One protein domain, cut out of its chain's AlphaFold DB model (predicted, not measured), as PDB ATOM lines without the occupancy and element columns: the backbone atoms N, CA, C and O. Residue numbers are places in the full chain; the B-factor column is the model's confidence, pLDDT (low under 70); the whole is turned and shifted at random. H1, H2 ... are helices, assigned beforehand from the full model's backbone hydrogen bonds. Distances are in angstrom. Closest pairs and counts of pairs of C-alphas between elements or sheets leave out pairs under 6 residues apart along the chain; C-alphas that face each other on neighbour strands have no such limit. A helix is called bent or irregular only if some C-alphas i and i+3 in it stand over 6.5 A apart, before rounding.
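Overview. This is residues 23 to 84 of the 89 residues of an uncharacterized protein of Dissostichus mawsoni (UniProt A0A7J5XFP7). Three helices are joined end to end at two sharp corners, in an open frame with no packed core: H2 is the long middle piece, H1 turns off from one of its ends and H3 from the other, and the three do not lie in one plane. Residues 23 to 33, of which 25 to 33 belong to H1, stick out alone, and the tail after H3, residues 74 to 84, folds back from the far end of that helix. The printed part has 62 residues with three named helices, in the order H1, H2, H3, and no named strand; the class is all helix. It is only just loose, close to extended, with a radius of gyration of the C-alphas of 15.7 A, and its C-alphas span 43 by 27 by 21 A, an elongated outline.

Arrangement. H2, residues 41 to 58, is the longest helix. H1, residues 25 to 38, and H2 only just touch, with 3 pairs of C-alphas within 8 A, and they touch only at the corner by their link. H1 touches H2 with residues 37 to 38 alone, and H2 touches H1 with residues 43 to 44 alone; the closest C-alphas are those of Ala 38 and Gln 44, 5.7 A apart. Their lines stand at 72 degrees, only just about perpendicular. H2 and H3, residues 61 to 73, also touch only at the corner by their link, with residues 56 to 58 of H2 and 63 to 67 of H3 alone. Their closest C-alphas are those of Phe 57 and Arg 63, 5.5 A apart, and their lines are about perpendicular, at 83 degrees. H1 and H3 are apart. Residues 48 to 53 of H2 stand free. In H1, H2 and H3 every O i to N i+4 pair is within hydrogen-bond range.

Along the chain. H2 measures 25.1 A from first to last C-alpha, from Pro 41 at (46.541, -28.994, 29.393) to Ser 58 at (43.459, -42.253, 50.441). H1 measures 20.0 A and begins with C-alpha 25 at (21.168, -35.058, 32.316). H3 measures 18.7 A and ends with C-alpha 73 at (49.864, -30.008, 65.294). No helix is bent or irregular.

Size, cuts and confidence. The two C-alphas farthest apart are those of His 23 and Ile 73, at 47.0 A, while those of His 23 and Ser 84, the first and last printed, are 20.3 A apart. The printed part has no cut. The links H1 to H2 and H2 to H3 are both tight, with 2 residues each. The mean pLDDT of the printed part is 89.8, and residues 82 to 84 are under 70.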
ATOM      1  N   HIS A  23      19.366 -41.249  29.525       82.19
ATOM      2  CA  HIS A  23      20.562 -40.818  30.234       82.19
ATOM      3  C   HIS A  23      20.197 -39.726  31.228       82.19
ATOM      4  O   HIS A  23      19.486 -38.787  30.879       82.19
ATOM      5  N   CYS A  24      20.754 -39.805  32.435       88.75
ATOM      6  CA  CYS A  24      20.669 -38.715  33.396       88.75
ATOM      7  C   CYS A  24      21.363 -37.461  32.834       88.75
ATOM      8  O   CYS A  24      22.534 -37.516  32.439       88.75
ATOM      9  N   ALA A  25      20.649 -36.331  32.814       90.44
ATOM     10  CA  ALA A  25      21.168 -35.058  32.316       90.44
ATOM     11  C   ALA A  25      22.405 -34.600  33.105       90.44
ATOM     12  O   ALA A  25      23.405 -34.218  32.500       90.44
ATOM     13  N   ALA A  26      22.388 -34.749  34.433       91.56
ATOM     14  CA  ALA A  26      23.532 -34.428  35.286       91.56
ATOM     15  C   ALA A  26      24.764 -35.285  34.946       91.56
ATOM     16  O   ALA A  26      25.874 -34.766  34.848       91.56
ATOM     17  N   HIS A  27      24.575 -36.585  34.679       85.56
ATOM     18  CA  HIS A  27      25.680 -37.459  34.270       85.56
ATOM     19  C   HIS A  27      26.272 -37.035  32.919       85.56
ATOM     20  O   HIS A  27      27.494 -37.013  32.767       85.56
ATOM     21  N   LYS A  28      25.426 -36.673  31.944       88.44
ATOM     22  CA  LYS A  28      25.882 -36.180  30.635       88.44
ATOM     23  C   LYS A  28      26.629 -34.852  30.744       88.44
ATOM     24  O   LYS A  28      27.667 -34.708  30.104       88.44
ATOM     25  N   LEU A  29      26.130 -33.921  31.556       92.19
ATOM     26  CA  LEU A  29      26.793 -32.641  31.798       92.19
ATOM     27  C   LEU A  29      28.175 -32.849  32.422       92.19
ATOM     28  O   LEU A  29      29.161 -32.332  31.905       92.19
ATOM     29  N   ASN A  30      28.258 -33.663  33.477       90.75
ATOM     30  CA  ASN A  30      29.531 -33.984  34.114       90.75
ATOM     31  C   ASN A  30      30.516 -34.630  33.128       90.75
ATOM     32  O   ASN A  30      31.680 -34.251  33.087       90.75
ATOM     33  N   LEU A  31      30.053 -35.566  32.295       88.69
ATOM     34  CA  LEU A  31      30.908 -36.193  31.289       88.69
ATOM     35  C   LEU A  31      31.414 -35.184  30.248       88.69
ATOM     36  O   LEU A  31      32.589 -35.213  29.896       88.69
ATOM     37  N   CYS A  32      30.551 -34.282  29.777       91.75
ATOM     38  CA  CYS A  32      30.942 -33.221  28.852       91.75
ATOM     39  C   CYS A  32      32.005 -32.306  29.476       91.75
ATOM     40  O   CYS A  32      33.030 -32.047  28.849       91.75
ATOM     41  N   ALA A  33      31.810 -31.894  30.730       93.00
ATOM     42  CA  ALA A  33      32.783 -31.090  31.462       93.00
ATOM     43  C   ALA A  33      34.127 -31.820  31.629       93.00
ATOM     44  O   ALA A  33      35.176 -31.228  31.389       93.00
ATOM     45  N   GLN A  34      34.109 -33.114  31.968       89.69
ATOM     46  CA  GLN A  34      35.320 -33.938  32.074       89.69
ATOM     47  C   GLN A  34      36.064 -34.042  30.737       89.69
ATOM     48  O   GLN A  34      37.281 -33.868  30.689       89.69
ATOM     49  N   GLN A  35      35.342 -34.279  29.639       90.75
ATOM     50  CA  GLN A  35      35.930 -34.358  28.300       90.75
ATOM     51  C   GLN A  35      36.500 -33.010  27.841       90.75
ATOM     52  O   GLN A  35      37.595 -32.965  27.286       90.75
ATOM     53  N   ALA A  36      35.800 -31.906  28.116       93.31
ATOM     54  CA  ALA A  36      36.288 -30.563  27.820       93.31
ATOM     55  C   ALA A  36      37.540 -30.219  28.643       93.31
ATOM     56  O   ALA A  36      38.516 -29.707  28.096       93.31
ATOM     57  N   ALA A  37      37.558 -30.561  29.935       93.44
ATOM     58  CA  ALA A  37      38.722 -30.362  30.794       93.44
ATOM     59  C   ALA A  37      39.945 -31.149  30.299       93.44
ATOM     60  O   ALA A  37      41.066 -30.644  30.359       93.44
ATOM     61  N   ALA A  38      39.739 -32.345  29.737       90.31
ATOM     62  CA  ALA A  38      40.811 -33.128  29.133       90.31
ATOM     63  C   ALA A  38      41.435 -32.449  27.899       90.31
ATOM     64  O   ALA A  38      42.591 -32.723  27.591       90.31
ATOM     65  N   ALA A  39      40.740 -31.539  27.215       94.19
ATOM     66  CA  ALA A  39      41.318 -30.783  26.101       94.19
ATOM     67  C   ALA A  39      42.197 -29.600  26.557       94.19
ATOM     68  O   ALA A  39      42.899 -29.010  25.737       94.19
ATOM     69  N   ILE A  40      42.183 -29.249  27.850       96.38
ATOM     70  CA  ILE A  40      42.895 -28.093  28.402       96.38
ATOM     71  C   ILE A  40      44.104 -28.588  29.224       96.38
ATOM     72  O   ILE A  40      43.927 -29.112  30.329       96.38
ATOM     73  N   PRO A  41      45.357 -28.412  28.747       95.94
ATOM     74  CA  PRO A  41      46.541 -28.994  29.393       95.94
ATOM     75  C   PRO A  41      46.761 -28.565  30.850       95.94
ATOM     76  O   PRO A  41      47.224 -29.361  31.671       95.94
ATOM     77  N   SER A  42      46.427 -27.318  31.195       96.81
ATOM     78  CA  SER A  42      46.537 -26.813  32.570       96.81
ATOM     79  C   SER A  42      45.573 -27.530  33.517       96.81
ATOM     80  O   SER A  42      45.975 -27.908  34.618       96.81
ATOM     81  N   LEU A  43      44.341 -27.797  33.074       95.12
ATOM     82  CA  LEU A  43      43.347 -28.533  33.855       95.12
ATOM     83  C   LEU A  43      43.718 -30.009  33.996       95.12
ATOM     84  O   LEU A  43      43.589 -30.557  35.090       95.12
ATOM     85  N   GLN A  44      44.271 -30.635  32.952       93.94
ATOM     86  CA  GLN A  44      44.826 -31.985  33.087       93.94
ATOM     87  C   GLN A  44      45.936 -32.043  34.142       93.94
ATOM     88  O   GLN A  44      45.963 -32.962  34.964       93.94
ATOM     89  N   ARG A  45      46.865 -31.077  34.128       95.19
ATOM     90  CA  ARG A  45      47.953 -31.022  35.114       95.19
ATOM     91  C   ARG A  45      47.395 -30.847  36.521       95.19
ATOM     92  O   ARG A  45      47.779 -31.600  37.410       95.19
ATOM     93  N   TYR A  46      46.459 -29.917  36.695       94.81
ATOM     94  CA  TYR A  46      45.765 -29.700  37.959       94.81
ATOM     95  C   TYR A  46      45.109 -30.988  38.481       94.81
ATOM     96  O   TYR A  46      45.392 -31.412  39.601       94.81
ATOM     97  N   GLN A  47      44.308 -31.663  37.650       92.81
ATOM     98  CA  GLN A  47      43.610 -32.889  38.041       92.81
ATOM     99  C   GLN A  47      44.582 -34.016  38.412       92.81
ATOM    100  O   GLN A  47      44.343 -34.736  39.381       92.81
ATOM    101  N   ARG A  48      45.708 -34.151  37.697       92.88
ATOM    102  CA  ARG A  48      46.753 -35.129  38.040       92.88
ATOM    103  C   ARG A  48      47.423 -34.820  39.374       92.88
ATOM    104  O   ARG A  48      47.615 -35.738  40.161       92.88
ATOM    105  N   THR A  49      47.777 -33.562  39.629       95.69
ATOM    106  CA  THR A  49      48.433 -33.156  40.882       95.69
ATOM    107  C   THR A  49      47.511 -33.348  42.082       95.69
ATOM    108  O   THR A  49      47.903 -33.952  43.075       95.69
ATOM    109  N   VAL A  50      46.266 -32.884  41.990       93.56
ATOM    110  CA  VAL A  50      45.293 -33.048  43.079       93.56
ATOM    111  C   VAL A  50      44.952 -34.529  43.276       93.56
ATOM    112  O   VAL A  50      44.919 -35.013  44.406       93.56
ATOM    113  N   GLY A  51      44.790 -35.279  42.181       91.81
ATOM    114  CA  GLY A  51      44.557 -36.721  42.216       91.81
ATOM    115  C   GLY A  51      45.716 -37.517  42.822       91.81
ATOM    116  O   GLY A  51      45.468 -38.469  43.559       91.81
ATOM    117  N   SER A  52      46.973 -37.130  42.574       94.31
ATOM    118  CA  SER A  52      48.136 -37.821  43.145       94.31
ATOM    119  C   SER A  52      48.278 -37.573  44.644       94.31
ATOM    120  O   SER A  52      48.546 -38.518  45.386       94.31
ATOM    121  N   ILE A  53      48.033 -36.342  45.104       92.94
ATOM    122  CA  ILE A  53      48.012 -35.999  46.533       92.94
ATOM    123  C   ILE A  53      46.905 -36.786  47.231       92.94
ATOM    124  O   ILE A  53      47.164 -37.473  48.220       92.94
ATOM    125  N   TYR A  54      45.688 -36.749  46.684       91.88
ATOM    126  CA  TYR A  54      44.576 -37.519  47.228       91.88
ATOM    127  C   TYR A  54      44.908 -39.015  47.278       91.88
ATOM    128  O   TYR A  54      44.809 -39.617  48.341       91.88
ATOM    129  N   GLY A  55      45.379 -39.594  46.168       90.50
ATOM    130  CA  GLY A  55      45.723 -41.013  46.070       90.50
ATOM    131  C   GLY A  55      46.837 -41.442  47.028       90.50
ATOM    132  O   GLY A  55      46.810 -42.559  47.553       90.50
ATOM    133  N   TYR A  56      47.800 -40.559  47.304       93.25
ATOM    134  CA  TYR A  56      48.837 -40.804  48.301       93.25
ATOM    135  C   TYR A  56      48.215 -41.037  49.683       93.25
ATOM    136  O   TYR A  56      48.511 -42.045  50.321       93.25
ATOM    137  N   PHE A  57      47.299 -40.184  50.135       92.88
ATOM    138  CA  PHE A  57      46.684 -40.353  51.454       92.88
ATOM    139  C   PHE A  57      45.538 -41.379  51.461       92.88
ATOM    140  O   PHE A  57      45.477 -42.223  52.353       92.88
ATOM    141  N   SER A  58      44.657 -41.397  50.458       89.50
ATOM    142  CA  SER A  58      43.459 -42.253  50.441       89.50
ATOM    143  C   SER A  58      43.776 -43.750  50.453       89.50
ATOM    144  O   SER A  58      43.017 -44.533  51.015       89.50
ATOM    145  N   ASN A  59      44.909 -44.153  49.872       88.12
ATOM    146  CA  ASN A  59      45.252 -45.564  49.673       88.12
ATOM    147  C   ASN A  59      46.036 -46.187  50.843       88.12
ATOM    148  O   ASN A  59      46.577 -47.280  50.704       88.12
ATOM    149  N   SER A  60      46.183 -45.495  51.977       91.88
ATOM    150  CA  SER A  60      46.940 -46.006  53.126       91.88
ATOM    151  C   SER A  60      46.409 -45.450  54.440       91.88
ATOM    152  O   SER A  60      46.486 -44.251  54.697       91.88
ATOM    153  N   SER A  61      45.941 -46.344  55.310       90.31
ATOM    154  CA  SER A  61      45.459 -45.994  56.648       90.31
ATOM    155  C   SER A  61      46.538 -45.333  57.512       90.31
ATOM    156  O   SER A  61      46.245 -44.376  58.221       90.31
ATOM    157  N   SER A  62      47.796 -45.779  57.416       95.12
ATOM    158  CA  SER A  62      48.909 -45.188  58.172       95.12
ATOM    159  C   SER A  62      49.231 -43.761  57.725       95.12
ATOM    160  O   SER A  62      49.495 -42.901  58.563       95.12
ATOM    161  N   ARG A  63      49.155 -43.470  56.419       94.38
ATOM    162  CA  ARG A  63      49.319 -42.098  55.912       94.38
ATOM    163  C   ARG A  63      48.146 -41.198  56.297       94.38
ATOM    164  O   ARG A  63      48.375 -40.030  56.589       94.38
ATOM    165  N   GLN A  64      46.922 -41.726  56.362       92.75
ATOM    166  CA  GLN A  64      45.771 -40.971  56.877       92.75
ATOM    167  C   GLN A  64      45.907 -40.653  58.366       92.75
ATOM    168  O   GLN A  64      45.585 -39.542  58.770       92.75
ATOM    169  N   ALA A  65      46.401 -41.596  59.174       92.12
ATOM    170  CA  ALA A  65      46.651 -41.353  60.594       92.12
ATOM    171  C   ALA A  65      47.671 -40.221  60.793       92.12
ATOM    172  O   ALA A  65      47.391 -39.269  61.512       92.12
ATOM    173  N   ARG A  66      48.787 -40.254  60.052       93.31
ATOM    174  CA  ARG A  66      49.779 -39.167  60.078       93.31
ATOM    175  C   ARG A  66      49.215 -37.830  59.608       93.31
ATOM    176  O   ARG A  66      49.554 -36.803  60.176       93.31
ATOM    177  N   LEU A  67      48.354 -37.824  58.589       92.88
ATOM    178  CA  LEU A  67      47.712 -36.592  58.129       92.88
ATOM    179  C   LEU A  67      46.844 -35.965  59.234       92.88
ATOM    180  O   LEU A  67      46.911 -34.759  59.441       92.88
ATOM    181  N   LYS A  68      46.103 -36.781  59.994       91.62
ATOM    182  CA  LYS A  68      45.341 -36.318  61.167       91.62
ATOM    183  C   LYS A  68      46.242 -35.772  62.271       91.62
ATOM    184  O   LYS A  68      45.953 -34.728  62.840       91.62
ATOM    185  N   GLU A  69      47.362 -36.438  62.551       93.81
ATOM    186  CA  GLU A  69      48.355 -35.927  63.506       93.81
ATOM    187  C   GLU A  69      48.888 -34.552  63.074       93.81
ATOM    188  O   GLU A  69      48.996 -33.644  63.896       93.81
ATOM    189  N   MET A  70      49.164 -34.367  61.778       92.75
ATOM    190  CA  MET A  70      49.579 -33.069  61.234       92.75
ATOM    191  C   MET A  70      48.487 -32.005  61.395       92.75
ATOM    192  O   MET A  70      48.817 -30.874  61.739       92.75
ATOM    193  N   HIS A  71      47.210 -32.357  61.201       92.94
ATOM    194  CA  HIS A  71      46.095 -31.436  61.430       92.94
ATOM    195  C   HIS A  71      46.030 -30.944  62.879       92.94
ATOM    196  O   HIS A  71      45.877 -29.743  63.096       92.94
ATOM    197  N   VAL A  72      46.245 -31.840  63.850       93.56
ATOM    198  CA  VAL A  72      46.305 -31.497  65.283       93.56
ATOM    199  C   VAL A  72      47.475 -30.561  65.591       93.56
ATOM    200  O   VAL A  72      47.303 -29.587  66.315       93.56
ATOM    201  N   ILE A  73      48.665 -30.830  65.043       95.44
ATOM    202  CA  ILE A  73      49.864 -30.008  65.294       95.44
ATOM    203  C   ILE A  73      49.716 -28.602  64.702       95.44
ATOM    204  O   ILE A  73      50.184 -27.631  65.291       95.44
ATOM    205  N   LEU A  74      49.106 -28.503  63.520       94.69
ATOM    206  CA  LEU A  74      48.956 -27.248  62.788       94.69
ATOM    207  C   LEU A  74      47.697 -26.459  63.174       94.69
ATOM    208  O   LEU A  74      47.495 -25.387  62.611       94.69
ATOM    209  N   ASP A  75      46.876 -26.974  64.096       93.62
ATOM    210  CA  ASP A  75      45.571 -26.412  64.476       93.62
ATOM    211  C   ASP A  75      44.686 -26.129  63.250       93.62
ATOM    212  O   ASP A  75      44.210 -25.020  63.007       93.62
ATOM    213  N   THR A  76      44.535 -27.152  62.406       92.81
ATOM    214  CA  THR A  76      43.725 -27.081  61.182       92.81
ATOM    215  C   THR A  76      42.597 -28.096  61.215       92.81
ATOM    216  O   THR A  76      42.713 -29.154  61.833       92.81
ATOM    217  N   ASP A  77      41.516 -27.791  60.499       88.00
ATOM    218  CA  ASP A  77      40.385 -28.701  60.373       88.00
ATOM    219  C   ASP A  77      40.779 -30.019  59.696       88.00
ATOM    220  O   ASP A  77      41.473 -30.050  58.673       88.00
ATOM    221  N   ASP A  78      40.254 -31.116  60.239       81.25
ATOM    222  CA  ASP A  78      40.435 -32.457  59.695       81.25
ATOM    223  C   ASP A  78      39.773 -32.580  58.313       81.25
ATOM    224  O   ASP A  78      38.549 -32.460  58.153       81.25
ATOM    225  N   VAL A  79      40.568 -32.899  57.291       80.94
ATOM    226  CA  VAL A  79      40.048 -33.085  55.932       80.94
ATOM    227  C   VAL A  79      39.495 -34.500  55.765       80.94
ATOM    228  O   VAL A  79      40.224 -35.495  55.746       80.94
ATOM    229  N   LYS A  80      38.177 -34.612  55.559       77.88
ATOM    230  CA  LYS A  80      37.540 -35.888  55.199       77.88
ATOM    231  C   LYS A  80      37.851 -36.248  53.745       77.88
ATOM    232  O   LYS A  80      37.267 -35.692  52.816       77.88
ATOM    233  N   LEU A  81      38.721 -37.234  53.550       78.56
ATOM    234  CA  LEU A  81      38.992 -37.827  52.240       78.56
ATOM    235  C   LEU A  81      37.795 -38.692  51.811       78.56
ATOM    236  O   LEU A  81      37.666 -39.841  52.229       78.56
ATOM    237  N   ASN A  82      36.884 -38.132  51.009       65.38
ATOM    238  CA  ASN A  82      35.762 -38.880  50.439       65.38
ATOM    239  C   ASN A  82      36.157 -39.517  49.091       65.38
ATOM    240  O   ASN A  82      36.866 -38.919  48.288       65.38
ATOM    241  N   GLN A  83      35.666 -40.727  48.801       56.56
ATOM    242  CA  GLN A  83      35.961 -41.453  47.551       56.56
ATOM    243  C   GLN A  83      35.314 -40.834  46.291       56.56
ATOM    244  O   GLN A  83      35.169 -41.503  45.274       56.56
ATOM    245  N   SER A  84      34.899 -39.565  46.331       50.69
ATOM    246  CA  SER A  84      34.072 -38.964  45.279       50.69
ATOM    247  C   SER A  84      34.849 -38.414  44.083       50.69
ATOM    248  O   SER A  84      34.229 -37.947  43.128       50.69
TER     249      SER A  84